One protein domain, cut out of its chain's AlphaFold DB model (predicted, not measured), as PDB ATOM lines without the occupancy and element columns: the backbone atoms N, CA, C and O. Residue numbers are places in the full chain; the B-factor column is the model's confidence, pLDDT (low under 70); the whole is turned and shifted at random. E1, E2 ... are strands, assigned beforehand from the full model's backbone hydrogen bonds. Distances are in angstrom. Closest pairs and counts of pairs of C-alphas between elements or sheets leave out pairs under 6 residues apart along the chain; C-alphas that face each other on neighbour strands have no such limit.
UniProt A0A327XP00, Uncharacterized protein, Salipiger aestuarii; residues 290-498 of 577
ATOM      1  N   GLN A 290       0.682  43.346 -38.558       70.56
ATOM      2  CA  GLN A 290      -0.065  42.710 -37.486       70.56
ATOM      3  C   GLN A 290      -0.604  41.351 -37.959       70.56
ATOM      4  O   GLN A 290      -1.546  41.306 -38.737       70.56
ATOM      5  N   ASN A 291      -0.019  40.254 -37.459       64.19
ATOM      6  CA  ASN A 291      -0.474  38.859 -37.628       64.19
ATOM      7  C   ASN A 291      -0.637  38.389 -39.092       64.19
ATOM      8  O   ASN A 291      -1.699  37.936 -39.506       64.19
ATOM      9  N   LEU A 292       0.441  38.482 -39.871       79.88
ATOM     10  CA  LEU A 292       0.472  38.171 -41.300       79.88
ATOM     11  C   LEU A 292       1.035  36.763 -41.598       79.88
ATOM     12  O   LEU A 292       2.225  36.640 -41.892       79.88
ATOM     13  N   ASN A 293       0.229  35.701 -41.496       91.25
ATOM     14  CA  ASN A 293       0.698  34.337 -41.786       91.25
ATOM     15  C   ASN A 293       0.497  33.961 -43.262       91.25
ATOM     16  O   ASN A 293      -0.625  33.967 -43.771       91.25
ATOM     17  N   TYR A 294       1.578  33.599 -43.952       95.56
ATOM     18  CA  TYR A 294       1.563  33.298 -45.382       95.56
ATOM     19  C   TYR A 294       2.188  31.947 -45.665       95.56
ATOM     20  O   TYR A 294       3.340  31.715 -45.311       95.56
ATOM     21  N   TRP A 295       1.454  31.085 -46.356       98.19
ATOM     22  CA  TRP A 295       1.874  29.727 -46.660       98.19
ATOM     23  C   TRP A 295       1.884  29.476 -48.159       98.19
ATOM     24  O   TRP A 295       0.888  29.705 -48.840       98.19
ATOM     25  N   PHE A 296       2.999  28.956 -48.657       98.69
ATOM     26  CA  PHE A 296       3.179  28.511 -50.032       98.69
ATOM     27  C   PHE A 296       3.637  27.058 -50.000       98.69
ATOM     28  O   PHE A 296       4.768  26.771 -49.610       98.69
ATOM     29  N   HIS A 297       2.759  26.142 -50.396       98.44
ATOM     30  CA  HIS A 297       3.003  24.704 -50.334       98.44
ATOM     31  C   HIS A 297       2.835  24.065 -51.704       98.44
ATOM     32  O   HIS A 297       1.902  24.383 -52.447       98.44
ATOM     33  N   ASN A 298       3.724  23.132 -52.043       98.56
ATOM     34  CA  ASN A 298       3.595  22.292 -53.237       98.56
ATOM     35  C   ASN A 298       3.462  23.091 -54.551       98.56
ATOM     36  O   ASN A 298       2.814  22.635 -55.499       98.56
ATOM     37  N   CYS A 299       4.004  24.311 -54.611       98.62
ATOM     38  CA  CYS A 299       3.830  25.195 -55.761       98.62
ATOM     39  C   CYS A 299       4.838  24.879 -56.874       98.62
ATOM     40  O   CYS A 299       5.993  24.546 -56.614       98.62
ATOM     41  N   LYS A 300       4.408  25.028 -58.133       97.81
ATOM     42  CA  LYS A 300       5.260  24.873 -59.325       97.81
ATOM     43  C   LYS A 300       5.262  26.164 -60.121       97.81
ATOM     44  O   LYS A 300       4.332  26.445 -60.878       97.81
ATOM     45  N   LEU A 301       6.291  26.968 -59.928       97.19
ATOM     46  CA  LEU A 301       6.323  28.337 -60.405       97.19
ATOM     47  C   LEU A 301       7.285  28.453 -61.581       97.19
ATOM     48  O   LEU A 301       8.491  28.268 -61.433       97.19
ATOM     49  N   TRP A 302       6.753  28.744 -62.765       93.06
ATOM     50  CA  TRP A 302       7.556  28.893 -63.970       93.06
ATOM     51  C   TRP A 302       7.521  30.314 -64.512       93.06
ATOM     52  O   TRP A 302       6.459  30.929 -64.648       93.06
ATOM     53  N   GLY A 303       8.703  30.792 -64.904       89.00
ATOM     54  CA  GLY A 303       8.892  32.110 -65.499       89.00
ATOM     55  C   GLY A 303       9.425  33.137 -64.504       89.00
ATOM     56  O   GLY A 303      10.274  32.807 -63.681       89.00
ATOM     57  N   TRP A 304       9.022  34.399 -64.638       89.81
ATOM     58  CA  TRP A 304       9.611  35.522 -63.896       89.81
ATOM     59  C   TRP A 304       8.781  35.840 -62.665       89.81
ATOM     60  O   TRP A 304       7.995  36.783 -62.646       89.81
ATOM     61  N   VAL A 305       8.930  34.995 -61.653       94.75
ATOM     62  CA  VAL A 305       8.113  35.043 -60.447       94.75
ATOM     63  C   VAL A 305       8.870  35.657 -59.273       94.75
ATOM     64  O   VAL A 305      10.050  35.388 -59.070       94.75
ATOM     65  N   THR A 306       8.151  36.421 -58.465       97.56
ATOM     66  CA  THR A 306       8.454  36.708 -57.064       97.56
ATOM     67  C   THR A 306       7.343  36.064 -56.243       97.56
ATOM     68  O   THR A 306       6.166  36.346 -56.458       97.56
ATOM     69  N   ILE A 307       7.689  35.148 -55.342       98.25
ATOM     70  CA  ILE A 307       6.731  34.442 -54.480       98.25
ATOM     71  C   ILE A 307       6.091  35.442 -53.520       98.25
ATOM     72  O   ILE A 307       4.866  35.530 -53.442       98.25
ATOM     73  N   ALA A 308       6.922  36.228 -52.835       97.69
ATOM     74  CA  ALA A 308       6.464  37.215 -51.872       97.69
ATOM     75  C   ALA A 308       7.365  38.456 -51.861       97.69
ATOM     76  O   ALA A 308       8.588  38.338 -51.780       97.69
ATOM     77  N   ARG A 309       6.749  39.641 -51.881       96.69
ATOM     78  CA  ARG A 309       7.383  40.934 -51.590       96.69
ATOM     79  C   ARG A 309       6.633  41.597 -50.442       96.69
ATOM     80  O   ARG A 309       5.492  42.012 -50.626       96.69
ATOM     81  N   LEU A 310       7.251  41.689 -49.269       93.75
ATOM     82  CA  LEU A 310       6.618  42.134 -48.025       93.75
ATOM     83  C   LEU A 310       7.344  43.364 -47.473       93.75
ATOM     84  O   LEU A 310       8.502  43.260 -47.099       93.75
ATOM     85  N   HIS A 311       6.674  44.516 -47.404       90.94
ATOM     86  CA  HIS A 311       7.258  45.805 -47.000       90.94
ATOM     87  C   HIS A 311       7.080  46.169 -45.526       90.94
ATOM     88  O   HIS A 311       7.672  47.144 -45.072       90.94
ATOM     89  N   LYS A 312       6.199  45.473 -44.802       85.19
ATOM     90  CA  LYS A 312       5.900  45.808 -43.406       85.19
ATOM     91  C   LYS A 312       6.283  44.723 -42.414       85.19
ATOM     92  O   LYS A 312       6.320  45.022 -41.237       85.19
ATOM     93  N   GLY A 313       6.687  43.534 -42.852       86.38
ATOM     94  CA  GLY A 313       6.925  42.369 -41.993       86.38
ATOM     95  C   GLY A 313       6.044  41.198 -42.427       86.38
ATOM     96  O   GLY A 313       5.322  41.291 -43.421       86.38
ATOM     97  N   GLY A 314       6.116  40.085 -41.708       89.38
ATOM     98  CA  GLY A 314       5.256  38.929 -41.918       89.38
ATOM     99  C   GLY A 314       5.807  37.629 -41.343       89.38
ATOM    100  O   GLY A 314       6.954  37.542 -40.904       89.38
ATOM    101  N   HIS A 315       4.962  36.603 -41.371       92.25
ATOM    102  CA  HIS A 315       5.296  35.229 -41.031       92.25
ATOM    103  C   HIS A 315       5.147  34.353 -42.279       92.25
ATOM    104  O   HIS A 315       4.075  33.829 -42.574       92.25
ATOM    105  N   LEU A 316       6.230  34.254 -43.048       95.94
ATOM    106  CA  LEU A 316       6.267  33.589 -44.345       95.94
ATOM    107  C   LEU A 316       6.740  32.138 -44.216       95.94
ATOM    108  O   LEU A 316       7.786  31.873 -43.629       95.94
ATOM    109  N   HIS A 317       6.010  31.221 -44.843       98.19
ATOM    110  CA  HIS A 317       6.313  29.797 -44.934       98.19
ATOM    111  C   HIS A 317       6.287  29.364 -46.395       98.19
ATOM    112  O   HIS A 317       5.265  29.486 -47.068       98.19
ATOM    113  N   ILE A 318       7.396  28.830 -46.887       98.81
ATOM    114  CA  ILE A 318       7.509  28.240 -48.221       98.81
ATOM    115  C   ILE A 318       7.976  26.800 -48.037       98.81
ATOM    116  O   ILE A 318       9.038  26.586 -47.451       98.81
ATOM    117  N   SER A 319       7.215  25.817 -48.523       98.62
ATOM    118  CA  SER A 319       7.639  24.416 -48.507       98.62
ATOM    119  C   SER A 319       7.352  23.670 -49.808       98.62
ATOM    120  O   SER A 319       6.324  23.880 -50.457       98.62
ATOM    121  N   ASP A 320       8.275  22.780 -50.173       98.44
ATOM    122  CA  ASP A 320       8.106  21.785 -51.242       98.44
ATOM    123  C   ASP A 320       7.741  22.420 -52.594       98.44
ATOM    124  O   ASP A 320       6.887  21.942 -53.344       98.44
ATOM    125  N   CYS A 321       8.376  23.556 -52.880       98.56
ATOM    126  CA  CYS A 321       8.136  24.341 -54.080       98.56
ATOM    127  C   CYS A 321       9.244  24.125 -55.119       98.56
ATOM    128  O   CYS A 321      10.419  23.954 -54.791       98.56
ATOM    129  N   ASP A 322       8.863  24.205 -56.391       97.94
ATOM    130  CA  ASP A 322       9.773  24.169 -57.533       97.94
ATOM    131  C   ASP A 322       9.651  25.470 -58.322       97.94
ATOM    132  O   ASP A 322       8.555  25.853 -58.742       97.94
ATOM    133  N   VAL A 323      10.781  26.137 -58.537       97.44
ATOM    134  CA  VAL A 323      10.890  27.307 -59.396       97.44
ATOM    135  C   VAL A 323      11.759  26.952 -60.599       97.44
ATOM    136  O   VAL A 323      12.981  26.854 -60.494       97.44
ATOM    137  N   SER A 324      11.140  26.790 -61.765       94.31
ATOM    138  CA  SER A 324      11.838  26.409 -63.002       94.31
ATOM    139  C   SER A 324      11.772  27.506 -64.058       94.31
ATOM    140  O   SER A 324      10.853  28.324 -64.097       94.31
ATOM    141  N   GLY A 325      12.749  27.534 -64.966       91.50
ATOM    142  CA  GLY A 325      12.751  28.540 -66.029       91.50
ATOM    143  C   GLY A 325      13.020  29.980 -65.562       91.50
ATOM    144  O   GLY A 325      12.761  30.902 -66.336       91.50
ATOM    145  N   TYR A 326      13.531  30.186 -64.342       93.56
ATOM    146  CA  TYR A 326      13.673  31.508 -63.729       93.56
ATOM    147  C   TYR A 326      14.818  32.310 -64.360       93.56
ATOM    148  O   TYR A 326      16.000  32.060 -64.123       93.56
ATOM    149  N   ALA A 327      14.445  33.241 -65.240       91.69
ATOM    150  CA  ALA A 327      15.356  33.953 -66.138       91.69
ATOM    151  C   ALA A 327      15.017  35.455 -66.276       91.69
ATOM    152  O   ALA A 327      14.800  35.914 -67.403       91.69
ATOM    153  N   PRO A 328      14.896  36.208 -65.170       91.12
ATOM    154  CA  PRO A 328      14.550  37.625 -65.217       91.12
ATOM    155  C   PRO A 328      15.592  38.445 -66.003       91.12
ATOM    156  O   PRO A 328      16.777  38.114 -66.042       91.12
ATOM    157  N   LYS A 329      15.154  39.536 -66.649       89.62
ATOM    158  CA  LYS A 329      16.040  40.440 -67.419       89.62
ATOM    159  C   LYS A 329      16.768  41.484 -66.564       89.62
ATOM    160  O   LYS A 329      17.743  42.066 -67.025       89.62
ATOM    161  N   ALA A 330      16.287  41.726 -65.352       91.00
ATOM    162  CA  ALA A 330      16.835  42.653 -64.365       91.00
ATOM    163  C   ALA A 330      16.847  41.953 -62.995       91.00
ATOM    164  O   ALA A 330      16.122  40.959 -62.865       91.00
ATOM    165  N   PRO A 331      17.640  42.421 -62.009       91.94
ATOM    166  CA  PRO A 331      17.719  41.766 -60.707       91.94
ATOM    167  C   PRO A 331      16.321  41.536 -60.134       91.94
ATOM    168  O   PRO A 331      15.541  42.480 -60.000       91.94
ATOM    169  N   ASN A 332      15.997  40.284 -59.828       93.81
ATOM    170  CA  ASN A 332      14.712  39.904 -59.262       93.81
ATOM    171  C   ASN A 332      14.934  38.843 -58.192       93.81
ATOM    172  O   ASN A 332      15.705  37.905 -58.403       93.81
ATOM    173  N   TYR A 333      14.228  38.964 -57.072       96.62
ATOM    174  CA  TYR A 333      14.285  37.998 -55.981       96.62
ATOM    175  C   TYR A 333      12.994  37.186 -55.935       96.62
ATOM    176  O   TYR A 333      11.909  37.705 -56.211       96.62
ATOM    177  N   LEU A 334      13.102  35.912 -55.558       97.75
ATOM    178  CA  LEU A 334      11.926  35.091 -55.263       97.75
ATOM    179  C   LEU A 334      11.223  35.573 -53.996       97.75
ATOM    180  O   LEU A 334       9.997  35.518 -53.922       97.75
ATOM    181  N   VAL A 335      11.990  36.045 -53.017       98.31
ATOM    182  CA  VAL A 335      11.487  36.541 -51.739       98.31
ATOM    183  C   VAL A 335      12.143  37.879 -51.419       98.31
ATOM    184  O   VAL A 335      13.367  37.999 -51.420       98.31
ATOM    185  N   GLU A 336      11.325  38.881 -51.118       97.19
ATOM    186  CA  GLU A 336      11.773  40.201 -50.681       97.19
ATOM    187  C   GLU A 336      11.122  40.547 -49.344       97.19
ATOM    188  O   GLU A 336       9.903  40.706 -49.248       97.19
ATOM    189  N   LEU A 337      11.952  40.652 -48.311       94.50
ATOM    190  CA  LEU A 337      11.589  41.009 -46.946       94.50
ATOM    191  C   LEU A 337      12.087  42.436 -46.707       94.50
ATOM    192  O   LEU A 337      13.243  42.642 -46.359       94.50
ATOM    193  N   LEU A 338      11.256  43.421 -47.018       92.12
ATOM    194  CA  LEU A 338      11.642  44.823 -47.160       92.12
ATOM    195  C   LEU A 338      11.167  45.679 -45.987       92.12
ATOM    196  O   LEU A 338      10.241  45.304 -45.259       92.12
ATOM    197  N   GLY A 339      11.761  46.868 -45.901       85.56
ATOM    198  CA  GLY A 339      11.446  47.867 -44.887       85.56
ATOM    199  C   GLY A 339      12.195  47.641 -43.576       85.56
ATOM    200  O   GLY A 339      12.587  46.525 -43.248       85.56
ATOM    201  N   ASP A 340      12.390  48.740 -42.853       76.62
ATOM    202  CA  ASP A 340      12.978  48.815 -41.512       76.62
ATOM    203  C   ASP A 340      11.973  49.319 -40.453       76.62
ATOM    204  O   ASP A 340      12.137  49.078 -39.256       76.62
ATOM    205  N   ASP A 341      10.899  49.977 -40.892       76.25
ATOM    206  CA  ASP A 341       9.770  50.405 -40.069       76.25
ATOM    207  C   ASP A 341       8.722  49.290 -39.912       76.25
ATOM    208  O   ASP A 341       7.827  49.112 -40.752       76.25
ATOM    209  N   HIS A 342       8.838  48.571 -38.795       75.19
ATOM    210  CA  HIS A 342       7.930  47.511 -38.361       75.19
ATOM    211  C   HIS A 342       7.220  47.924 -37.071       75.19
ATOM    212  O   HIS A 342       7.865  48.329 -36.098       75.19
ATOM    213  N   ALA A 343       5.900  47.737 -36.981       67.88
ATOM    214  CA  ALA A 343       5.113  48.082 -35.792       67.88
ATOM    215  C   ALA A 343       5.254  47.032 -34.669       67.88
ATOM    216  O   ALA A 343       4.327  46.804 -33.887       67.88
ATOM    217  N   ARG A 344       6.432  46.394 -34.576       68.19
ATOM    218  CA  ARG A 344       6.721  45.191 -33.778       68.19
ATOM    219  C   ARG A 344       5.852  43.991 -34.173       68.19
ATOM    220  O   ARG A 344       5.561  43.147 -33.325       68.19
ATOM    221  N   GLY A 345       5.427  43.926 -35.435       72.00
ATOM    222  CA  GLY A 345       4.809  42.738 -36.000       72.00
ATOM    223  C   GLY A 345       5.788  41.569 -36.105       72.00
ATOM    224  O   GLY A 345       6.949  41.634 -35.691       72.00
ATOM    225  N   VAL A 346       5.301  40.460 -36.652       84.56
ATOM    226  CA  VAL A 346       6.114  39.250 -36.809       84.56
ATOM    227  C   VAL A 346       7.110  39.456 -37.949       84.56
ATOM    228  O   VAL A 346       6.725  39.888 -39.029       84.56
ATOM    229  N   CYS A 347       8.379  39.130 -37.715       89.88
ATOM    230  CA  CYS A 347       9.420  39.048 -38.740       89.88
ATOM    231  C   CYS A 347       9.993  37.630 -38.704       89.88
ATOM    232  O   CYS A 347      10.954  37.344 -37.987       89.88
ATOM    233  N   ALA A 348       9.338  36.714 -39.410       93.12
ATOM    234  CA  ALA A 348       9.753  35.323 -39.494       93.12
ATOM    235  C   ALA A 348       9.583  34.803 -40.925       93.12
ATOM    236  O   ALA A 348       8.530  34.964 -41.537       93.12
ATOM    237  N   CYS A 349      10.619  34.172 -41.462       96.69
ATOM    238  CA  CYS A 349      10.609  33.574 -42.790       96.69
ATOM    239  C   CYS A 349      11.189  32.165 -42.709       96.69
ATOM    240  O   CYS A 349      12.287  31.980 -42.193       96.69
ATOM    241  N   THR A 350      10.459  31.183 -43.223       98.31
ATOM    242  CA  THR A 350      10.888  29.789 -43.308       98.31
ATOM    243  C   THR A 350      10.778  29.320 -44.751       98.31
ATOM    244  O   THR A 350       9.695  29.338 -45.333       98.31
ATOM    245  N   ILE A 351      11.893  28.875 -45.323       98.69
ATOM    246  CA  ILE A 351      11.975  28.286 -46.660       98.69
ATOM    247  C   ILE A 351      12.482  26.857 -46.503       98.69
ATOM    248  O   ILE A 351      13.592  26.645 -46.022       98.69
ATOM    249  N   ARG A 352      11.684  25.869 -46.911       98.62
ATOM    250  CA  ARG A 352      12.027  24.446 -46.816       98.62
ATOM    251  C   ARG A 352      11.840  23.730 -48.145       98.62
ATOM    252  O   ARG A 352      10.829  23.923 -48.809       98.62
ATOM    253  N   SER A 353      12.790  22.882 -48.529       98.12
ATOM    254  CA  SER A 353      12.677  22.041 -49.736       98.12
ATOM    255  C   SER A 353      12.342  22.846 -51.004       98.12
ATOM    256  O   SER A 353      11.460  22.472 -51.778       98.12
ATOM    257  N   LEU A 354      13.001  23.992 -51.196       98.50
ATOM    258  CA  LEU A 354      12.813  24.840 -52.373       98.50
ATOM    259  C   LEU A 354      13.865  24.485 -53.425       98.50
ATOM    260  O   LEU A 354      15.060  24.634 -53.177       98.50
ATOM    261  N   ARG A 355      13.434  24.083 -54.619       97.69
ATOM    262  CA  ARG A 355      14.329  23.866 -55.764       97.69
ATOM    263  C   ARG A 355      14.202  25.013 -56.761       97.69
ATOM    264  O   ARG A 355      13.087  25.365 -57.138       97.69
ATOM    265  N   VAL A 356      15.325  25.581 -57.206       97.00
ATOM    266  CA  VAL A 356      15.343  26.739 -58.117       97.00
ATOM    267  C   VAL A 356      16.300  26.521 -59.288       97.00
ATOM    268  O   VAL A 356      17.478  26.222 -59.109       97.00
ATOM    269  N   GLU A 357      15.819  26.736 -60.512       94.94
ATOM    270  CA  GLU A 357      16.654  26.825 -61.714       94.94
ATOM    271  C   GLU A 357      17.066  28.275 -61.999       94.94
ATOM    272  O   GLU A 357      16.361  29.003 -62.701       94.94
ATOM    273  N   LEU A 358      18.231  28.694 -61.503       92.50
ATOM    274  CA  LEU A 358      18.774  30.032 -61.758       92.50
ATOM    275  C   LEU A 358      19.355  30.112 -63.182       92.50
ATOM    276  O   LEU A 358      20.438  29.596 -63.458       92.50
ATOM    277  N   LYS A 359      18.640  30.729 -64.134       91.31
ATOM    278  CA  LYS A 359      19.058  30.737 -65.555       91.31
ATOM    279  C   LYS A 359      19.855  31.966 -65.981       91.31
ATOM    280  O   LYS A 359      20.346  31.989 -67.112       91.31
ATOM    281  N   THR A 360      19.954  32.972 -65.119       89.88
ATOM    282  CA  THR A 360      20.614  34.258 -65.379       89.88
ATOM    283  C   THR A 360      21.238  34.791 -64.095       89.88
ATOM    284  O   THR A 360      20.660  34.581 -63.035       89.88
ATOM    285  N   ALA A 361      22.295  35.600 -64.181       88.94
ATOM    286  CA  ALA A 361      22.868  36.297 -63.017       88.94
ATOM    287  C   ALA A 361      21.892  37.265 -62.309       88.94
ATOM    288  O   ALA A 361      22.155  37.710 -61.201       88.94
ATOM    289  N   GLN A 362      20.768  37.590 -62.952       91.12
ATOM    290  CA  GLN A 362      19.696  38.418 -62.399       91.12
ATOM    291  C   GLN A 362      18.669  37.622 -61.573       91.12
ATOM    292  O   GLN A 362      17.772  38.210 -60.972       91.12
ATOM    293  N   ALA A 363      18.765  36.288 -61.581       93.00
ATOM    294  CA  ALA A 363      17.895  35.392 -60.832       93.00
ATOM    295  C   ALA A 363      18.428  35.258 -59.402       93.00
ATOM    296  O   ALA A 363      19.425  34.576 -59.173       93.00
ATOM    297  N   LEU A 364      17.767  35.912 -58.452       94.75
ATOM    298  CA  LEU A 364      18.164  35.952 -57.047       94.75
ATOM    299  C   LEU A 364      17.096  35.273 -56.183       94.75
ATOM    300  O   LEU A 364      15.929  35.172 -56.572       94.75
ATOM    301  N   VAL A 365      17.489  34.780 -55.011       97.00
ATOM    302  CA  VAL A 365      16.603  34.005 -54.133       97.00
ATOM    303  C   VAL A 365      15.948  34.909 -53.101       97.00
ATOM    304  O   VAL A 365      14.723  34.996 -53.065       97.00
ATOM    305  N   LEU A 366      16.746  35.597 -52.286       97.94
ATOM    306  CA  LEU A 366      16.252  36.338 -51.129       97.94
ATOM    307  C   LEU A 366      16.923  37.706 -51.026       97.94
ATOM    308  O   LEU A 366      18.145  37.799 -51.107       97.94
ATOM    309  N   ARG A 367      16.124  38.740 -50.773       96.38
ATOM    310  CA  ARG A 367      16.580  40.016 -50.218       96.38
ATOM    311  C   ARG A 367      15.905  40.232 -48.876       96.38
ATOM    312  O   ARG A 367      14.686  40.106 -48.789       96.38
ATOM    313  N   SER A 368      16.678  40.593 -47.861       94.06
ATOM    314  CA  SER A 368      16.148  40.987 -46.558       94.06
ATOM    315  C   SER A 368      16.718  42.321 -46.098       94.06
ATOM    316  O   SER A 368      17.928  42.513 -46.126       94.06
ATOM    317  N   GLU A 369      15.837  43.201 -45.636       91.38
ATOM    318  CA  GLU A 369      16.106  44.496 -44.994       91.38
ATOM    319  C   GLU A 369      15.589  44.537 -43.551       91.38
ATOM    320  O   GLU A 369      15.810  45.520 -42.848       91.38
ATOM    321  N   TRP A 370      14.924  43.466 -43.098       88.06
ATOM    322  CA  TRP A 370      14.368  43.398 -41.754       88.06
ATOM    323  C   TRP A 370      15.440  43.667 -40.684       88.06
ATOM    324  O   TRP A 370      16.478  43.001 -40.669       88.06
ATOM    325  N   PRO A 371      15.189  44.583 -39.732       82.12
ATOM    326  CA  PRO A 371      16.157  44.984 -38.713       82.12
ATOM    327  C   PRO A 371      16.259  43.971 -37.563       82.12
ATOM    328  O   PRO A 371      17.122  44.100 -36.690       82.12
ATOM    329  N   SER A 372      15.360  42.981 -37.526       85.56
ATOM    330  CA  SER A 372      15.319  41.887 -36.553       85.56
ATOM    331  C   SER A 372      14.451  40.732 -37.066       85.56
ATOM    332  O   SER A 372      13.765  40.874 -38.076       85.56
ATOM    333  N   GLY A 373      14.445  39.608 -36.350       88.75
ATOM    334  CA  GLY A 373      13.606  38.450 -36.665       88.75
ATOM    335  C   GLY A 373      14.413  37.231 -37.087       88.75
ATOM    336  O   GLY A 373      15.637  37.203 -36.934       88.75
ATOM    337  N   ASN A 374      13.721  36.218 -37.601       92.38
ATOM    338  CA  ASN A 374      14.313  34.918 -37.903       92.38
ATOM    339  C   ASN A 374      14.087  34.553 -39.372       92.38
ATOM    340  O   ASN A 374      12.959  34.594 -39.862       92.38
ATOM    341  N   ILE A 375      15.150  34.149 -40.057       96.69
ATOM    342  CA  ILE A 375      15.119  33.633 -41.424       96.69
ATOM    343  C   ILE A 375      15.750  32.242 -41.405       96.69
ATOM    344  O   ILE A 375      16.936  32.086 -41.124       96.69
ATOM    345  N   GLU A 376      14.951  31.225 -41.702       98.38
ATOM    346  CA  GLU A 376      15.380  29.836 -41.814       98.38
ATOM    347  C   GLU A 376      15.283  29.379 -43.272       98.38
ATOM    348  O   GLU A 376      14.241  29.516 -43.912       98.38
ATOM    349  N   ILE A 377      16.365  28.800 -43.787       98.56
ATOM    350  CA  ILE A 377      16.422  28.179 -45.108       98.56
ATOM    351  C   ILE A 377      16.952  26.757 -44.937       98.56
ATOM    352  O   ILE A 377      18.105  26.573 -44.569       98.56
ATOM    353  N   ALA A 378      16.146  25.741 -45.231       98.50
ATOM    354  CA  ALA A 378      16.562  24.344 -45.150       98.50
ATOM    355  C   ALA A 378      16.254  23.594 -46.450       98.50
ATOM    356  O   ALA A 378      15.152  23.691 -46.986       98.50
ATOM    357  N   GLY A 379      17.201  22.815 -46.974       98.12
ATOM    358  CA  GLY A 379      16.961  22.049 -48.203       98.12
ATOM    359  C   GLY A 379      16.769  22.919 -49.451       98.12
ATOM    360  O   GLY A 379      15.969  22.569 -50.317       98.12
ATOM    361  N   LEU A 380      17.447  24.068 -49.539       98.25
ATOM    362  CA  LEU A 380      17.468  24.881 -50.754       98.25
ATOM    363  C   LEU A 380      18.362  24.206 -51.799       98.25
ATOM    364  O   LEU A 380      19.544  23.973 -51.546       98.25
ATOM    365  N   ASP A 381      17.822  23.927 -52.980       97.69
ATOM    366  CA  ASP A 381      18.556  23.328 -54.093       97.69
ATOM    367  C   ASP A 381      18.704  24.319 -55.255       97.69
ATOM    368  O   ASP A 381      17.770  24.551 -56.027       97.69
ATOM    369  N   LEU A 382      19.908  24.885 -55.383       95.62
ATOM    370  CA  LEU A 382      20.330  25.744 -56.495       95.62
ATOM    371  C   LEU A 382      21.280  25.016 -57.465       95.62
ATOM    372  O   LEU A 382      21.985  25.658 -58.239       95.62
ATOM    373  N   SER A 383      21.368  23.682 -57.406       92.81
ATOM    374  CA  SER A 383      22.366  22.903 -58.160       92.81
ATOM    375  C   SER A 383      22.107  22.841 -59.665       92.81
ATOM    376  O   SER A 383      23.019  22.579 -60.457       92.81
ATOM    377  N   SER A 384      20.872  23.104 -60.087       90.56
ATOM    378  CA  SER A 384      20.518  23.158 -61.499       90.56
ATOM    379  C   SER A 384      21.081  24.417 -62.153       90.56
ATOM    380  O   SER A 384      21.021  25.507 -61.594       90.56
ATOM    381  N   GLN A 385      21.576  24.280 -63.385       86.12
ATOM    382  CA  GLN A 385      22.080  25.397 -64.197       86.12
ATOM    383  C   GLN A 385      23.243  26.186 -63.560       86.12
ATOM    384  O   GLN A 385      23.510  27.303 -63.995       86.12
ATOM    385  N   THR A 386      23.984  25.610 -62.606       85.75
ATOM    386  CA  THR A 386      25.147  26.254 -61.955       85.75
ATOM    387  C   THR A 386      26.125  26.876 -62.954       85.75
ATOM    388  O   THR A 386      26.556  28.005 -62.760       85.75
ATOM    389  N   TYR A 387      26.380  26.208 -64.085       84.00
ATOM    390  CA  TYR A 387      27.241  26.696 -65.173       84.00
ATOM    391  C   TYR A 387      26.805  28.032 -65.813       84.00
ATOM    392  O   TYR A 387      27.580  28.626 -66.560       84.00
ATOM    393  N   ARG A 388      25.562  28.483 -65.589       83.19
ATOM    394  CA  ARG A 388      25.036  29.773 -66.072       83.19
ATOM    395  C   ARG A 388      25.218  30.908 -65.076       83.19
ATOM    396  O   ARG A 388      25.049  32.068 -65.452       83.19
ATOM    397  N   MET A 389      25.494  30.586 -63.820       82.69
ATOM    398  CA  MET A 389      25.717  31.580 -62.786       82.69
ATOM    399  C   MET A 389      27.152  32.078 -62.879       82.69
ATOM    400  O   MET A 389      28.088  31.294 -63.027       82.69
ATOM    401  N   THR A 390      27.331  33.391 -62.779       79.19
ATOM    402  CA  THR A 390      28.667  33.972 -62.669       79.19
ATOM    403  C   THR A 390      29.246  33.589 -61.304       79.19
ATOM    404  O   THR A 390      28.594  33.854 -60.288       79.19
ATOM    405  N   PRO A 391      30.445  32.984 -61.236       76.31
ATOM    406  CA  PRO A 391      31.141  32.815 -59.967       76.31
ATOM    407  C   PRO A 391      31.278  34.170 -59.269       76.31
ATOM    408  O   PRO A 391      31.630  35.158 -59.911       76.31
ATOM    409  N   GLY A 392      30.951  34.236 -57.983       73.31
ATOM    410  CA  GLY A 392      30.941  35.506 -57.257       73.31
ATOM    411  C   GLY A 392      29.641  36.317 -57.342       73.31
ATOM    412  O   GLY A 392      29.571  37.413 -56.797       73.31
ATOM    413  N   ALA A 393      28.602  35.836 -58.033       84.44
ATOM    414  CA  ALA A 393      27.311  36.521 -58.023       84.44
ATOM    415  C   ALA A 393      26.578  36.289 -56.686       84.44
ATOM    416  O   ALA A 393      26.471  35.135 -56.245       84.44
ATOM    417  N   PRO A 394      26.031  37.344 -56.051       90.50
ATOM    418  CA  PRO A 394      25.162  37.166 -54.901       90.50
ATOM    419  C   PRO A 394      23.881  36.444 -55.330       90.50
ATOM    420  O   PRO A 394      23.383  36.654 -56.431       90.50
ATOM    421  N   VAL A 395      23.348  35.593 -54.456       94.44
ATOM    422  CA  VAL A 395      22.009  34.985 -54.598       94.44
ATOM    423  C   VAL A 395      21.106  35.302 -53.414       94.44
ATOM    424  O   VAL A 395      19.882  35.251 -53.541       94.44
ATOM    425  N   ILE A 396      21.709  35.643 -52.277       95.81
ATOM    426  CA  ILE A 396      21.032  36.143 -51.091       95.81
ATOM    427  C   ILE A 396      21.671  37.474 -50.724       95.81
ATOM    428  O   ILE A 396      22.890  37.545 -50.573       95.81
ATOM    429  N   ASP A 397      20.836  38.487 -50.534       94.62
ATOM    430  CA  ASP A 397      21.226  39.779 -49.992       94.62
ATOM    431  C   ASP A 397      20.640  39.969 -48.598       94.62
ATOM    432  O   ASP A 397      19.427  39.868 -48.390       94.62
ATOM    433  N   LEU A 398      21.516  40.287 -47.651       92.25
ATOM    434  CA  LEU A 398      21.164  40.596 -46.278       92.25
ATOM    435  C   LEU A 398      21.614  42.016 -45.950       92.25
ATOM    436  O   LEU A 398      22.789  42.253 -45.668       92.25
ATOM    437  N   ALA A 399      20.682  42.961 -46.002       88.88
ATOM    438  CA  ALA A 399      20.912  44.330 -45.579       88.88
ATOM    439  C   ALA A 399      20.746  44.449 -44.063       88.88
ATOM    440  O   ALA A 399      19.698  44.138 -43.499       88.88
ATOM    441  N   LEU A 400      21.807  44.901 -43.403       82.62
ATOM    442  CA  LEU A 400      21.845  45.140 -41.970       82.62
ATOM    443  C   LEU A 400      21.477  46.606 -41.701       82.62
ATOM    444  O   LEU A 400      22.220  47.517 -42.074       82.62
ATOM    445  N   GLY A 401      20.317  46.821 -41.078       72.94
ATOM    446  CA  GLY A 401      19.839  48.138 -40.646       72.94
ATOM    447  C   GLY A 401      20.336  48.553 -39.254       72.94
ATOM    448  O   GLY A 401      21.240  47.940 -38.678       72.94
ATOM    449  N   GLU A 402      19.718  49.592 -38.682       67.00
ATOM    450  CA  GLU A 402      19.878  49.918 -37.259       67.00
ATOM    451  C   GLU A 402      19.158  48.872 -36.401       67.00
ATOM    452  O   GLU A 402      17.933  48.842 -36.330       67.00
ATOM    453  N   GLY A 403      19.905  47.996 -35.728       70.56
ATOM    454  CA  GLY A 403      19.306  47.015 -34.830       70.56
ATOM    455  C   GLY A 403      20.151  45.771 -34.623       70.56
ATOM    456  O   GLY A 403      21.318  45.699 -35.013       70.56
ATOM    457  N   ARG A 404      19.530  44.757 -34.011       74.69
ATOM    458  CA  ARG A 404      20.174  43.456 -33.780       74.69
ATOM    459  C   ARG A 404      20.425  42.677 -35.066       74.69
ATOM    460  O   ARG A 404      21.227  41.759 -35.038       74.69
ATOM    461  N   GLY A 405      19.769  43.060 -36.162       77.81
ATOM    462  CA  GLY A 405      19.794  42.314 -37.407       77.81
ATOM    463  C   GLY A 405      18.981  41.023 -37.293       77.81
ATOM    464  O   GLY A 405      18.618  40.595 -36.190       77.81
ATOM    465  N   PRO A 406      18.633  40.406 -38.427       85.75
ATOM    466  CA  PRO A 406      17.949  39.127 -38.423       85.75
ATOM    467  C   PRO A 406      18.934  37.997 -38.091       85.75
ATOM    468  O   PRO A 406      20.130  38.073 -38.380       85.75
ATOM    469  N   ILE A 407      18.409  36.917 -37.521       90.19
ATOM    470  CA  ILE A 407      19.113  35.640 -37.426       90.19
ATOM    471  C   ILE A 407      18.867  34.889 -38.734       90.19
ATOM    472  O   ILE A 407      17.718  34.585 -39.049       90.19
ATOM    473  N   LEU A 408      19.929  34.573 -39.475       94.94
ATOM    474  CA  LEU A 408      19.873  33.761 -40.689       94.94
ATOM    475  C   LEU A 408      20.466  32.376 -40.408       94.94
ATOM    476  O   LEU A 408      21.655  32.248 -40.129       94.94
ATOM    477  N   SER A 409      19.648  31.337 -40.524       97.00
ATOM    478  CA  SER A 409      20.083  29.943 -40.439       97.00
ATOM    479  C   SER A 409      19.842  29.242 -41.764       97.00
ATOM    480  O   SER A 409      18.724  29.246 -42.279       97.00
ATOM    481  N   VAL A 410      20.886  28.628 -42.305       97.88
ATOM    482  CA  VAL A 410      20.857  27.897 -43.565       97.88
ATOM    483  C   VAL A 410      21.349  26.473 -43.332       97.88
ATOM    484  O   VAL A 410      22.458  26.271 -42.833       97.88
ATOM    485  N   SER A 411      20.552  25.471 -43.695       98.25
ATOM    486  CA  SER A 411      20.900  24.063 -43.498       98.25
ATOM    487  C   SER A 411      20.615  23.180 -44.708       98.25
ATOM    488  O   SER A 411      19.742  23.471 -45.524       98.25
ATOM    489  N   ASP A 412      21.363  22.081 -44.836       98.00
ATOM    490  CA  ASP A 412      21.074  20.987 -45.780       98.00
ATOM    491  C   ASP A 412      20.899  21.447 -47.241       98.00
ATOM    492  O   ASP A 412      20.070  20.921 -47.979       98.00
ATOM    493  N   SER A 413      21.649  22.470 -47.653       97.62
ATOM    494  CA  SER A 413      21.392  23.217 -48.891       97.62
ATOM    495  C   SER A 413      22.548  23.136 -49.893       97.62
ATOM    496  O   SER A 413      23.714  22.961 -49.531       97.62
ATOM    497  N   GLN A 414      22.232  23.301 -51.176       95.00
ATOM    498  CA  GLN A 414      23.191  23.358 -52.278       95.00
ATOM    499  C   GLN A 414      23.156  24.742 -52.940       95.00
ATOM    500  O   GLN A 414      22.131  25.155 -53.475       95.00
ATOM    501  N   PHE A 415      24.283  25.455 -52.919       90.88
ATOM    502  CA  PHE A 415      24.388  26.867 -53.289       90.88
ATOM    503  C   PHE A 415      25.154  27.099 -54.586       90.88
ATOM    504  O   PHE A 415      26.318  26.720 -54.720       90.88
ATOM    505  N   ALA A 416      24.527  27.830 -55.505       89.25
ATOM    506  CA  ALA A 416      25.136  28.334 -56.728       89.25
ATOM    507  C   ALA A 416      25.215  29.868 -56.688       89.25
ATOM    508  O   ALA A 416      24.438  30.552 -57.343       89.25
ATOM    509  N   GLY A 417      26.145  30.405 -55.898       88.69
ATOM    510  CA  GLY A 417      26.308  31.845 -55.680       88.69
ATOM    511  C   GLY A 417      26.812  32.145 -54.271       88.69
ATOM    512  O   GLY A 417      27.259  31.235 -53.572       88.69
ATOM    513  N   GLN A 418      26.736  33.411 -53.872       91.25
ATOM    514  CA  GLN A 418      27.239  33.905 -52.588       91.25
ATOM    515  C   GLN A 418      26.138  34.549 -51.738       91.25
ATOM    516  O   GLN A 418      25.098  34.982 -52.247       91.25
ATOM    517  N   LEU A 419      26.393  34.640 -50.434       93.69
ATOM    518  CA  LEU A 419      25.684  35.546 -49.537       93.69
ATOM    519  C   LEU A 419      26.360  36.915 -49.605       93.69
ATOM    520  O   LEU A 419      27.552  37.015 -49.335       93.69
ATOM    521  N   ARG A 420      25.612  37.978 -49.887       92.19
ATOM    522  CA  ARG A 420      26.104  39.343 -49.717       92.19
ATOM    523  C   ARG A 420      25.487  39.973 -48.479       92.19
ATOM    524  O   ARG A 420      24.270  40.071 -48.352       92.19
ATOM    525  N   VAL A 421      26.347  40.420 -47.577       89.12
ATOM    526  CA  VAL A 421      25.980  41.198 -46.398       89.12
ATOM    527  C   VAL A 421      26.224  42.666 -46.702       89.12
ATOM    528  O   VAL A 421      27.359  43.081 -46.931       89.12
ATOM    529  N   ILE A 422      25.145  43.438 -46.709       87.19
ATOM    530  CA  ILE A 422      25.140  44.859 -47.037       87.19
ATOM    531  C   ILE A 422      25.018  45.637 -45.732       87.19
ATOM    532  O   ILE A 422      24.059  45.456 -44.986       87.19
ATOM    533  N   ASN A 423      25.970  46.517 -45.439       77.94
ATOM    534  CA  ASN A 423      25.924  47.355 -44.247       77.94
ATOM    535  C   ASN A 423      26.381  48.777 -44.578       77.94
ATOM    536  O   ASN A 423      27.572  49.082 -44.651       77.94
ATOM    537  N   HIS A 424      25.406  49.663 -44.758       67.81
ATOM    538  CA  HIS A 424      25.640  51.091 -44.969       67.81
ATOM    539  C   HIS A 424      25.429  51.915 -43.695       67.81
ATOM    540  O   HIS A 424      25.570  53.138 -43.728       67.81
ATOM    541  N   HIS A 425      25.097  51.269 -42.568       65.88
ATOM    542  CA  HIS A 425      24.771  51.987 -41.350       65.88
ATOM    543  C   HIS A 425      26.020  52.210 -40.481       65.88
ATOM    544  O   HIS A 425      26.644  51.242 -40.040       65.88
ATOM    545  N   PRO A 426      26.383  53.462 -40.131       56.25
ATOM    546  CA  PRO A 426      27.590  53.747 -39.348       56.25
ATOM    547  C   PRO A 426      27.588  53.075 -37.966       56.25
ATOM    548  O   PRO A 426      28.648  52.763 -37.417       56.25
ATOM    549  N   ARG A 427      26.400  52.809 -37.404       56.44
ATOM    550  CA  ARG A 427      26.236  52.109 -36.119       56.44
ATOM    551  C   ARG A 427      26.341  50.583 -36.220       56.44
ATOM    552  O   ARG A 427      26.704  49.989 -35.208       56.44
ATOM    553  N   GLY A 428      26.196  50.006 -37.416       54.34
ATOM    554  CA  GLY A 428      26.265  48.568 -37.687       54.34
ATOM    555  C   GLY A 428      25.254  47.727 -36.899       54.34
ATOM    556  O   GLY A 428      24.699  48.173 -35.899       54.34
ATOM    557  N   SER A 429      25.039  46.492 -37.345       58.66
ATOM    558  CA  SER A 429      24.350  45.472 -36.559       58.66
ATOM    559  C   SER A 429      25.398  44.549 -35.944       58.66
ATOM    560  O   SER A 429      26.043  43.782 -36.652       58.66
ATOM    561  N   ASP A 430      25.634  44.670 -34.639       58.34
ATOM    562  CA  ASP A 430      26.650  43.904 -33.905       58.34
ATOM    563  C   ASP A 430      26.152  42.530 -33.424       58.34
ATOM    564  O   ASP A 430      26.892  41.805 -32.764       58.34
ATOM    565  N   GLN A 431      24.902  42.171 -33.732       66.31
ATOM    566  CA  GLN A 431      24.225  40.987 -33.187       66.31
ATOM    567  C   GLN A 431      23.584  40.087 -34.250       66.31
ATOM    568  O   GLN A 431      22.949  39.094 -33.886       66.31
ATOM    569  N   ALA A 432      23.750  40.394 -35.541       77.00
ATOM    570  CA  ALA A 432      23.249  39.516 -36.588       77.00
ATOM    571  C   ALA A 432      24.024  38.195 -36.522       77.00
ATOM    572  O   ALA A 432      25.256  38.186 -36.558       77.00
ATOM    573  N   LEU A 433      23.297  37.085 -36.412       83.94
ATOM    574  CA  LEU A 433      23.872  35.745 -36.374       83.94
ATOM    575  C   LEU A 433      23.568  35.050 -37.692       83.94
ATOM    576  O   LEU A 433      22.402  34.900 -38.061       83.94
ATOM    577  N   ILE A 434      24.613  34.607 -38.380       91.12
ATOM    578  CA  ILE A 434      24.491  33.941 -39.673       91.12
ATOM    579  C   ILE A 434      25.139  32.563 -39.559       91.12
ATOM    580  O   ILE A 434      26.301  32.445 -39.175       91.12
ATOM    581  N   ALA A 435      24.404  31.505 -39.884       94.44
ATOM    582  CA  ALA A 435      24.901  30.141 -39.780       94.44
ATOM    583  C   ALA A 435      24.588  29.321 -41.033       94.44
ATOM    584  O   ALA A 435      23.464  29.328 -41.524       94.44
ATOM    585  N   PHE A 436      25.579  28.563 -41.494       95.81
ATOM    586  CA  PHE A 436      25.481  27.555 -42.541       95.81
ATOM    587  C   PHE A 436      25.847  26.191 -41.956       95.81
ATOM    588  O   PHE A 436      26.909  26.024 -41.357       95.81
ATOM    589  N   THR A 437      24.972  25.202 -42.121       96.81
ATOM    590  CA  THR A 437      25.173  23.836 -41.618       96.81
ATOM    591  C   THR A 437      24.913  22.818 -42.724       96.81
ATOM    592  O   THR A 437      23.879  22.881 -43.382       96.81
ATOM    593  N   ARG A 438      25.817  21.858 -42.946       96.38
ATOM    594  CA  ARG A 438      25.664  20.812 -43.982       96.38
ATOM    595  C   ARG A 438      25.346  21.382 -45.374       96.38
ATOM    596  O   ARG A 438      24.469  20.887 -46.080       96.38
ATOM    597  N   CYS A 439      26.036  22.457 -45.761       95.69
ATOM    598  CA  CYS A 439      25.838  23.131 -47.047       95.69
ATOM    599  C   CYS A 439      26.952  22.806 -48.054       95.69
ATOM    600  O   CYS A 439      28.109  22.604 -47.691       95.69
ATOM    601  N   SER A 440      26.614  22.792 -49.343       93.69
ATOM    602  CA  SER A 440      27.563  22.575 -50.440       93.69
ATOM    603  C   SER A 440      27.555  23.770 -51.387       93.69
ATOM    604  O   SER A 440      26.506  24.098 -51.929       93.69
ATOM    605  N   PHE A 441      28.709  24.383 -51.636       92.25
ATOM    606  CA  PHE A 441      28.854  25.558 -52.497       92.25
ATOM    607  C   PHE A 441      29.531  25.191 -53.821       92.25
ATOM    608  O   PHE A 441      30.579  24.545 -53.837       92.25
ATOM    609  N   PHE A 442      28.946  25.615 -54.943       90.19
ATOM    610  CA  PHE A 442      29.458  25.317 -56.287       90.19
ATOM    611  C   PHE A 442      30.444  26.361 -56.832       90.19
ATOM    612  O   PHE A 442      31.149  26.055 -57.792       90.19
ATOM    613  N   HIS A 443      30.520  27.564 -56.246       86.12
ATOM    614  CA  HIS A 443      31.302  28.694 -56.785       86.12
ATOM    615  C   HIS A 443      32.272  29.360 -55.789       86.12
ATOM    616  O   HIS A 443      32.685  30.489 -56.030       86.12
ATOM    617  N   GLY A 444      32.660  28.676 -54.709       84.88
ATOM    618  CA  GLY A 444      33.698  29.144 -53.780       84.88
ATOM    619  C   GLY A 444      34.419  27.966 -53.132       84.88
ATOM    620  O   GLY A 444      33.770  26.978 -52.788       84.88
ATOM    621  N   ALA A 445      35.744  28.036 -53.026       85.56
ATOM    622  CA  ALA A 445      36.610  26.993 -52.473       85.56
ATOM    623  C   ALA A 445      36.787  27.100 -50.949       85.56
ATOM    624  O   ALA A 445      37.144  26.106 -50.309       85.56
ATOM    625  N   GLY A 446      36.483  28.266 -50.368       85.56
ATOM    626  CA  GLY A 446      36.567  28.537 -48.932       85.56
ATOM    627  C   GLY A 446      35.402  29.385 -48.390       85.56
ATOM    628  O   GLY A 446      34.661  29.986 -49.172       85.56
ATOM    629  N   PRO A 447      35.225  29.447 -47.054       85.00
ATOM    630  CA  PRO A 447      34.187  30.249 -46.397       85.00
ATOM    631  C   PRO A 447      34.232  31.753 -46.716       85.00
ATOM    632  O   PRO A 447      33.195  32.405 -46.807       85.00
ATOM    633  N   ASP A 448      35.426  32.312 -46.896       82.75
ATOM    634  CA  ASP A 448      35.668  33.708 -47.275       82.75
ATOM    635  C   ASP A 448      35.307  33.999 -48.740       82.75
ATOM    636  O   ASP A 448      34.978  35.130 -49.084       82.75
ATOM    637  N   GLU A 449      35.288  32.970 -49.591       85.81
ATOM    638  CA  GLU A 449      34.867  33.064 -50.990       85.81
ATOM    639  C   GLU A 449      33.361  32.855 -51.190       85.81
ATOM    640  O   GLU A 449      32.889  32.935 -52.320       85.81
ATOM    641  N   VAL A 450      32.577  32.540 -50.155       88.81
ATOM    642  CA  VAL A 450      31.112  32.368 -50.293       88.81
ATOM    643  C   VAL A 450      30.316  33.532 -49.706       88.81
ATOM    644  O   VAL A 450      29.080  33.528 -49.744       88.81
ATOM    645  N   VAL A 451      31.025  34.549 -49.213       88.75
ATOM    646  CA  VAL A 451      30.475  35.733 -48.561       88.75
ATOM    647  C   VAL A 451      31.058  36.997 -49.188       88.75
ATOM    648  O   VAL A 451      32.271  37.152 -49.281       88.75
ATOM    649  N   ILE A 452      30.193  37.935 -49.566       87.19
ATOM    650  CA  ILE A 452      30.571  39.297 -49.950       87.19
ATOM    651  C   ILE A 452      30.165  40.243 -48.831       87.19
ATOM    652  O   ILE A 452      29.032  40.203 -48.352       87.19
ATOM    653  N   TYR A 453      31.063  41.149 -48.474       84.69
ATOM    654  CA  TYR A 453      30.752  42.279 -47.613       84.69
ATOM    655  C   TYR A 453      30.683  43.551 -48.453       84.69
ATOM    656  O   TYR A 453      31.650  43.905 -49.124       84.69
ATOM    657  N   ASP A 454      29.536  44.221 -48.423       83.38
ATOM    658  CA  ASP A 454      29.279  45.459 -49.156       83.38
ATOM    659  C   ASP A 454      29.020  46.607 -48.164       83.38
ATOM    660  O   ASP A 454      28.180  46.494 -47.267       83.38
ATOM    661  N   GLY A 455      29.766  47.707 -48.301       71.25
ATOM    662  CA  GLY A 455      29.710  48.882 -47.423       71.25
ATOM    663  C   GLY A 455      30.951  49.110 -46.547       71.25
ATOM    664  O   GLY A 455      31.875  48.298 -46.478       71.25
ATOM    665  N   SER A 456      30.999  50.264 -45.871       61.50
ATOM    666  CA  SER A 456      32.118  50.669 -45.008       61.50
ATOM    667  C   SER A 456      32.012  50.020 -43.625       61.50
ATOM    668  O   SER A 456      31.757  50.690 -42.619       61.50
ATOM    669  N   MET A 457      32.173  48.702 -43.555       62.62
ATOM    670  CA  MET A 457      32.196  48.015 -42.270       62.62
ATOM    671  C   MET A 457      33.549  48.205 -41.593       62.62
ATOM    672  O   MET A 457      34.588  47.790 -42.103       62.62
ATOM    673  N   ALA A 458      33.549  48.803 -40.402       60.09
ATOM    674  CA  ALA A 458      34.708  48.684 -39.528       60.09
ATOM    675  C   ALA A 458      34.939  47.185 -39.232       60.09
ATOM    676  O   ALA A 458      33.961  46.495 -38.944       60.09
ATOM    677  N   PRO A 459      36.188  46.675 -39.205       57.91
ATOM    678  CA  PRO A 459      36.482  45.255 -38.945       57.91
ATOM    679  C   PRO A 459      35.843  44.697 -37.665       57.91
ATOM    680  O   PRO A 459      35.635  43.499 -37.536       57.91
ATOM    681  N   ARG A 460      35.496  45.582 -36.719       57.41
ATOM    682  CA  ARG A 460      34.801  45.260 -35.468       57.41
ATOM    683  C   ARG A 460      33.293  44.991 -35.600       57.41
ATOM    684  O   ARG A 460      32.620  44.844 -34.588       57.41
ATOM    685  N   ARG A 461      32.742  45.071 -36.808       64.44
ATOM    686  CA  ARG A 461      31.291  45.120 -37.070       64.44
ATOM    687  C   ARG A 461      30.879  44.185 -38.203       64.44
ATOM    688  O   ARG A 461      29.830  44.378 -38.809       64.44
ATOM    689  N   ILE A 462      31.738  43.213 -38.497       70.38
ATOM    690  CA  ILE A 462      31.426  42.086 -39.365       70.38
ATOM    691  C   ILE A 462      30.631  41.091 -38.506       70.38
ATOM    692  O   ILE A 462      31.111  40.751 -37.425       70.38
ATOM    693  N   PRO A 463      29.428  40.665 -38.925       74.94
ATOM    694  CA  PRO A 463      28.654  39.698 -38.157       74.94
ATOM    695  C   PRO A 463      29.388  38.358 -38.074       74.94
ATOM    696  O   PRO A 463      30.043  37.939 -39.034       74.94
ATOM    697  N   ASP A 464      29.236  37.682 -36.937       76.44
ATOM    698  CA  ASP A 464      29.754  36.332 -36.761       76.44
ATOM    699  C   ASP A 464      29.011  35.370 -37.694       76.44
ATOM    700  O   ASP A 464      27.780  35.259 -37.688       76.44
ATOM    701  N   MET A 465      29.793  34.657 -38.495       86.50
ATOM    702  CA  MET A 465      29.324  33.663 -39.444       86.50
ATOM    703  C   MET A 465      29.840  32.293 -39.057       86.50
ATOM    704  O   MET A 465      31.042  32.083 -38.913       86.50
ATOM    705  N   ILE A 466      28.934  31.341 -38.908       90.94
ATOM    706  CA  ILE A 466      29.246  29.985 -38.476       90.94
ATOM    707  C   ILE A 466      29.094  29.050 -39.670       90.94
ATOM    708  O   ILE A 466      28.024  28.987 -40.263       90.94
ATOM    709  N   PHE A 467      30.134  28.284 -39.989       92.56
ATOM    710  CA  PHE A 467      30.067  27.186 -40.954       92.56
ATOM    711  C   PHE A 467      30.294  25.869 -40.224       92.56
ATOM    712  O   PHE A 467      31.270  25.739 -39.482       92.56
ATOM    713  N   ARG A 468      29.385  24.912 -40.403       94.12
ATOM    714  CA  ARG A 468      29.501  23.552 -39.864       94.12
ATOM    715  C   ARG A 468      29.217  22.525 -40.943       94.12
ATOM    716  O   ARG A 468      28.234  22.675 -41.671       94.12
ATOM    717  N   ASP A 469      30.056  21.504 -41.063       92.44
ATOM    718  CA  ASP A 469      29.927  20.443 -42.071       92.44
ATOM    719  C   ASP A 469      29.720  20.974 -43.513       92.44
ATOM    720  O   ASP A 469      28.998  20.377 -44.318       92.44
ATOM    721  N   CYS A 470      30.288  22.139 -43.847       92.56
ATOM    722  CA  CYS A 470      30.118  22.758 -45.166       92.56
ATOM    723  C   CYS A 470      31.244  22.364 -46.134       92.56
ATOM    724  O   CYS A 470      32.284  21.866 -45.717       92.56
ATOM    725  N   ARG A 471      31.057  22.567 -47.443       91.12
ATOM    726  CA  ARG A 471      32.091  22.286 -48.459       91.12
ATOM    727  C   ARG A 471      31.975  23.191 -49.683       91.12
ATOM    728  O   ARG A 471      30.869  23.599 -50.029       91.12
ATOM    729  N   GLY A 472      33.089  23.415 -50.380       88.88
ATOM    730  CA  GLY A 472      33.174  24.265 -51.574       88.88
ATOM    731  C   GLY A 472      33.587  23.566 -52.872       88.88
ATOM    732  O   GLY A 472      33.613  22.336 -52.968       88.88
ATOM    733  N   ALA A 473      33.922  24.378 -53.879       82.62
ATOM    734  CA  ALA A 473      34.252  23.969 -55.243       82.62
ATOM    735  C   ALA A 473      35.769  23.794 -55.485       82.62
ATOM    736  O   ALA A 473      36.531  24.742 -55.348       82.62
ATOM    737  N   GLY A 474      36.195  22.597 -55.937       68.75
ATOM    738  CA  GLY A 474      37.602  22.236 -56.259       68.75
ATOM    739  C   GLY A 474      38.518  22.098 -55.020       68.75
ATOM    740  O   GLY A 474      38.245  22.703 -54.001       68.75
ATOM    741  N   ARG A 475      39.604  21.305 -54.942       52.88
ATOM    742  CA  ARG A 475      40.198  20.184 -55.709       52.88
ATOM    743  C   ARG A 475      40.753  19.194 -54.657       52.88
ATOM    744  O   ARG A 475      41.434  19.655 -53.761       52.88
ATOM    745  N   ARG A 476      40.530  17.876 -54.828       47.97
ATOM    746  CA  ARG A 476      41.141  16.675 -54.163       47.97
ATOM    747  C   ARG A 476      41.187  16.584 -52.625       47.97
ATOM    748  O   ARG A 476      41.089  15.469 -52.117       47.97
ATOM    749  N   ASP A 477      41.179  17.699 -51.920       48.97
ATOM    750  CA  ASP A 477      41.289  17.790 -50.475       48.97
ATOM    751  C   ASP A 477      39.902  18.228 -50.009       48.97
ATOM    752  O   ASP A 477      39.576  19.410 -49.963       48.97
ATOM    753  N   ARG A 478      39.016  17.242 -49.822       56.53
ATOM    754  CA  ARG A 478      37.596  17.416 -49.472       56.53
ATOM    755  C   ARG A 478      37.458  17.934 -48.038       56.53
ATOM    756  O   ARG A 478      36.983  17.212 -47.166       56.53
ATOM    757  N   GLY A 479      37.943  19.144 -47.804       67.06
ATOM    758  CA  GLY A 479      37.866  19.821 -46.530       67.06
ATOM    759  C   GLY A 479      36.418  20.077 -46.160       67.06
ATOM    760  O   GLY A 479      35.764  20.865 -46.843       67.06
ATOM    761  N   LEU A 480      35.920  19.425 -45.111       83.25
ATOM    762  CA  LEU A 480      34.736  19.933 -44.430       83.25
ATOM    763  C   LEU A 480      35.130  21.235 -43.724       83.25
ATOM    764  O   LEU A 480      36.217  21.338 -43.146       83.25
ATOM    765  N   TRP A 481      34.279  22.246 -43.840       87.44
ATOM    766  CA  TRP A 481      34.448  23.533 -43.185       87.44
ATOM    767  C   TRP A 481      33.722  23.507 -41.847       87.44
ATOM    768  O   TRP A 481      32.489  23.493 -41.809       87.44
ATOM    769  N   ASP A 482      34.508  23.575 -40.776       87.00
ATOM    770  CA  ASP A 482      34.039  23.782 -39.412       87.00
ATOM    771  C   ASP A 482      34.745  25.007 -38.827       87.00
ATOM    772  O   ASP A 482      35.838  24.930 -38.256       87.00
ATOM    773  N   CYS A 483      34.149  26.184 -39.023       84.06
ATOM    774  CA  CYS A 483      34.795  27.451 -38.693       84.06
ATOM    775  C   CYS A 483      33.833  28.571 -38.309       84.06
ATOM    776  O   CYS A 483      32.631  28.514 -38.578       84.06
ATOM    777  N   ASN A 484      34.392  29.625 -37.714       83.19
ATOM    778  CA  ASN A 484      33.713  30.901 -37.528       83.19
ATOM    779  C   ASN A 484      34.465  31.988 -38.319       83.19
ATOM    780  O   ASN A 484      35.682  32.124 -38.172       83.19
ATOM    781  N   LEU A 485      33.743  32.755 -39.134       78.56
ATOM    782  CA  LEU A 485      34.225  33.904 -39.905       78.56
ATOM    783  C   LEU A 485      33.648  35.194 -39.289       78.56
ATOM    784  O   LEU A 485      32.534  35.177 -38.781       78.56
ATOM    785  N   GLY A 486      34.395  36.301 -39.290       66.19
ATOM    786  CA  GLY A 486      33.921  37.598 -38.765       66.19
ATOM    787  C   GLY A 486      34.212  37.874 -37.283       66.19
ATOM    788  O   GLY A 486      34.228  39.039 -36.889       66.19
ATOM    789  N   ALA A 487      34.574  36.854 -36.495       53.78
ATOM    790  CA  ALA A 487      34.933  37.039 -35.090       53.78
ATOM    791  C   ALA A 487      36.143  37.975 -34.946       53.78
ATOM    792  O   ALA A 487      37.261  37.688 -35.380       53.78
ATOM    793  N   LEU A 488      35.877  39.094 -34.287       43.62
ATOM    794  CA  LEU A 488      36.668  40.301 -34.062       43.62
ATOM    795  C   LEU A 488      38.164  40.166 -33.683       43.62
ATOM    796  O   LEU A 488      38.840  41.187 -33.584       43.62
ATOM    797  N   LEU A 489      38.713  38.971 -33.451       38.03
ATOM    798  CA  LEU A 489      40.078  38.749 -32.941       38.03
ATOM    799  C   LEU A 489      40.692  37.400 -33.386       38.03
ATOM    800  O   LEU A 489      41.306  36.694 -32.590       38.03
ATOM    801  N   GLY A 490      40.565  37.049 -34.667       40.41
ATOM    802  CA  GLY A 490      41.237  35.882 -35.247       40.41
ATOM    803  C   GLY A 490      40.297  34.697 -35.432       40.41
ATOM    804  O   GLY A 490      40.217  33.805 -34.589       40.41
ATOM    805  N   GLY A 491      39.612  34.673 -36.576       43.66
ATOM    806  CA  GLY A 491      38.863  33.500 -37.015       43.66
ATOM    807  C   GLY A 491      39.787  32.282 -37.084       43.66
ATOM    808  O   GLY A 491      40.798  32.288 -37.784       43.66
ATOM    809  N   ALA A 492      39.467  31.237 -36.327       47.12
ATOM    810  CA  ALA A 492      40.071  29.930 -36.515       47.12
ATOM    811  C   ALA A 492      39.237  29.194 -37.568       47.12
ATOM    812  O   ALA A 492      38.117  28.765 -37.289       47.12
ATOM    813  N   CYS A 493      39.769  29.078 -38.785       45.69
ATOM    814  CA  CYS A 493      39.189  28.214 -39.800       45.69
ATOM    815  C   CYS A 493      39.860  26.845 -39.737       45.69
ATOM    816  O   CYS A 493      41.057  26.732 -40.000       45.69
ATOM    817  N   ARG A 494      39.103  25.811 -39.356       46.75
ATOM    818  CA  ARG A 494      39.544  24.425 -39.481       46.75
ATOM    819  C   ARG A 494      38.961  23.868 -40.776       46.75
ATOM    820  O   ARG A 494      37.749  23.736 -40.912       46.75
ATOM    821  N   ILE A 495      39.840  23.598 -41.736       49.41
ATOM    822  CA  ILE A 495      39.509  22.858 -42.954       49.41
ATOM    823  C   ILE A 495      39.983  21.429 -42.709       49.41
ATOM    824  O   ILE A 495      41.180  21.149 -42.780       49.41
ATOM    825  N   ASP A 496      39.059  20.532 -42.370       46.59
ATOM    826  CA  ASP A 496      39.396  19.132 -42.124       46.59
ATOM    827  C   ASP A 496      39.490  18.387 -43.454       46.59
ATOM    828  O   ASP A 496      38.505  17.868 -43.980       46.59
ATOM    829  N   SER A 497      40.695  18.323 -44.029       43.53
ATOM    830  CA  SER A 497      40.964  17.417 -45.142       43.53
ATOM    831  C   SER A 497      40.872  15.979 -44.625       43.53
ATOM    832  O   SER A 497      41.805  15.486 -43.987       43.53
ATOM    833  N   HIS A 498      39.765  15.285 -44.892       36.91
ATOM    834  CA  HIS A 498      39.701  13.843 -44.674       36.91
ATOM    835  C   HIS A 498      40.697  13.153 -45.618       36.91
ATOM    836  O   HIS A 498      40.364  12.801 -46.752       36.91
TER     837      HIS A 498
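Overview. This is residues 290 to 498 of the 577 residues of an uncharacterized protein of Salipiger aestuarii (UniProt A0A327XP00). The chain is wound in stacked turns, a solenoid with a long wall of nine strands, E1 E3 E6 E9 E11 E13 E15 E16 E17, on one side and a curled sheet of eight, E7 E4 E2 E5 E8 E10 E12 E14, folded over the other. E16 and E17 continue the wall beyond the curled sheet. The printed part has 209 residues, no named helix and 17 strands, numbered along the chain; it is all strand by class, though under half of the residues, 96, are in named strands. The wall is mixed and the curled sheet all parallel. The whole is compact, with a radius of gyration of the C-alphas of 16.5 A and spans of 45 by 39 by 26 A.

Along the chain. The larger sheet holds E1 (293 to 297), E3 (314 to 319, 16.1 A), E6 (347 to 352, 16.9 A), E9 (374 to 378), E11 (407 to 411), E13 (434 to 437), E15 (465 to 470), E16 (479 to 485, 16.0 A) and E17 (493 to 497). C-alpha 293 is at (0.698, 34.337, -41.786) and C-alpha 497 at (40.964, 17.417, -45.142). The other sheet holds E7 (355 to 358), E4 (322 to 326), E2 (300 to 310, 20.7 A), E5 (332 to 337), E8 (363 to 368, 15.4 A), E10 (394 to 399), E12 (418 to 422) and E14 (451 to 454).

Arrangement. In the larger sheet E1 and E17 are the edge strands. E3 and E6 are parallel at 3 degrees, with N 316 and O 348 2.8 A apart. E15, E16 and E17 form a meander, each strand the antiparallel neighbour of the one before; N 467 and O 483 are 2.9 A apart, N 482 and O 494 3.2 A. The two sheets form a sandwich, face to face, their facing parts 10.3 A centre to centre. The second is a folded sheet, bent back on itself: E7 and E4 face E5, E8, E10, E12 and E14, with E2 as the hinge. E2 bends by 111 degrees at residue 303. Its pairing is staggered, with E4 over residues 300 to 302, N 301 to O 322 at 2.8 A, and with E5 over 308 to 310, N 310 to O 336 at 2.8 A. E3 runs on into E4 at 93 degrees, as E6 does into E7.

Size, cuts and confidence. The C-alphas farthest apart, of Gln 290 and Arg 476, are 51.5 A apart. The printed part has no cut. The long links are E9 to E10, E12 to E13 and E13 to E14. Mean pLDDT of the printed part is 84.2; 37 residues are under 70, among them 424 to 431 and 486 to 498.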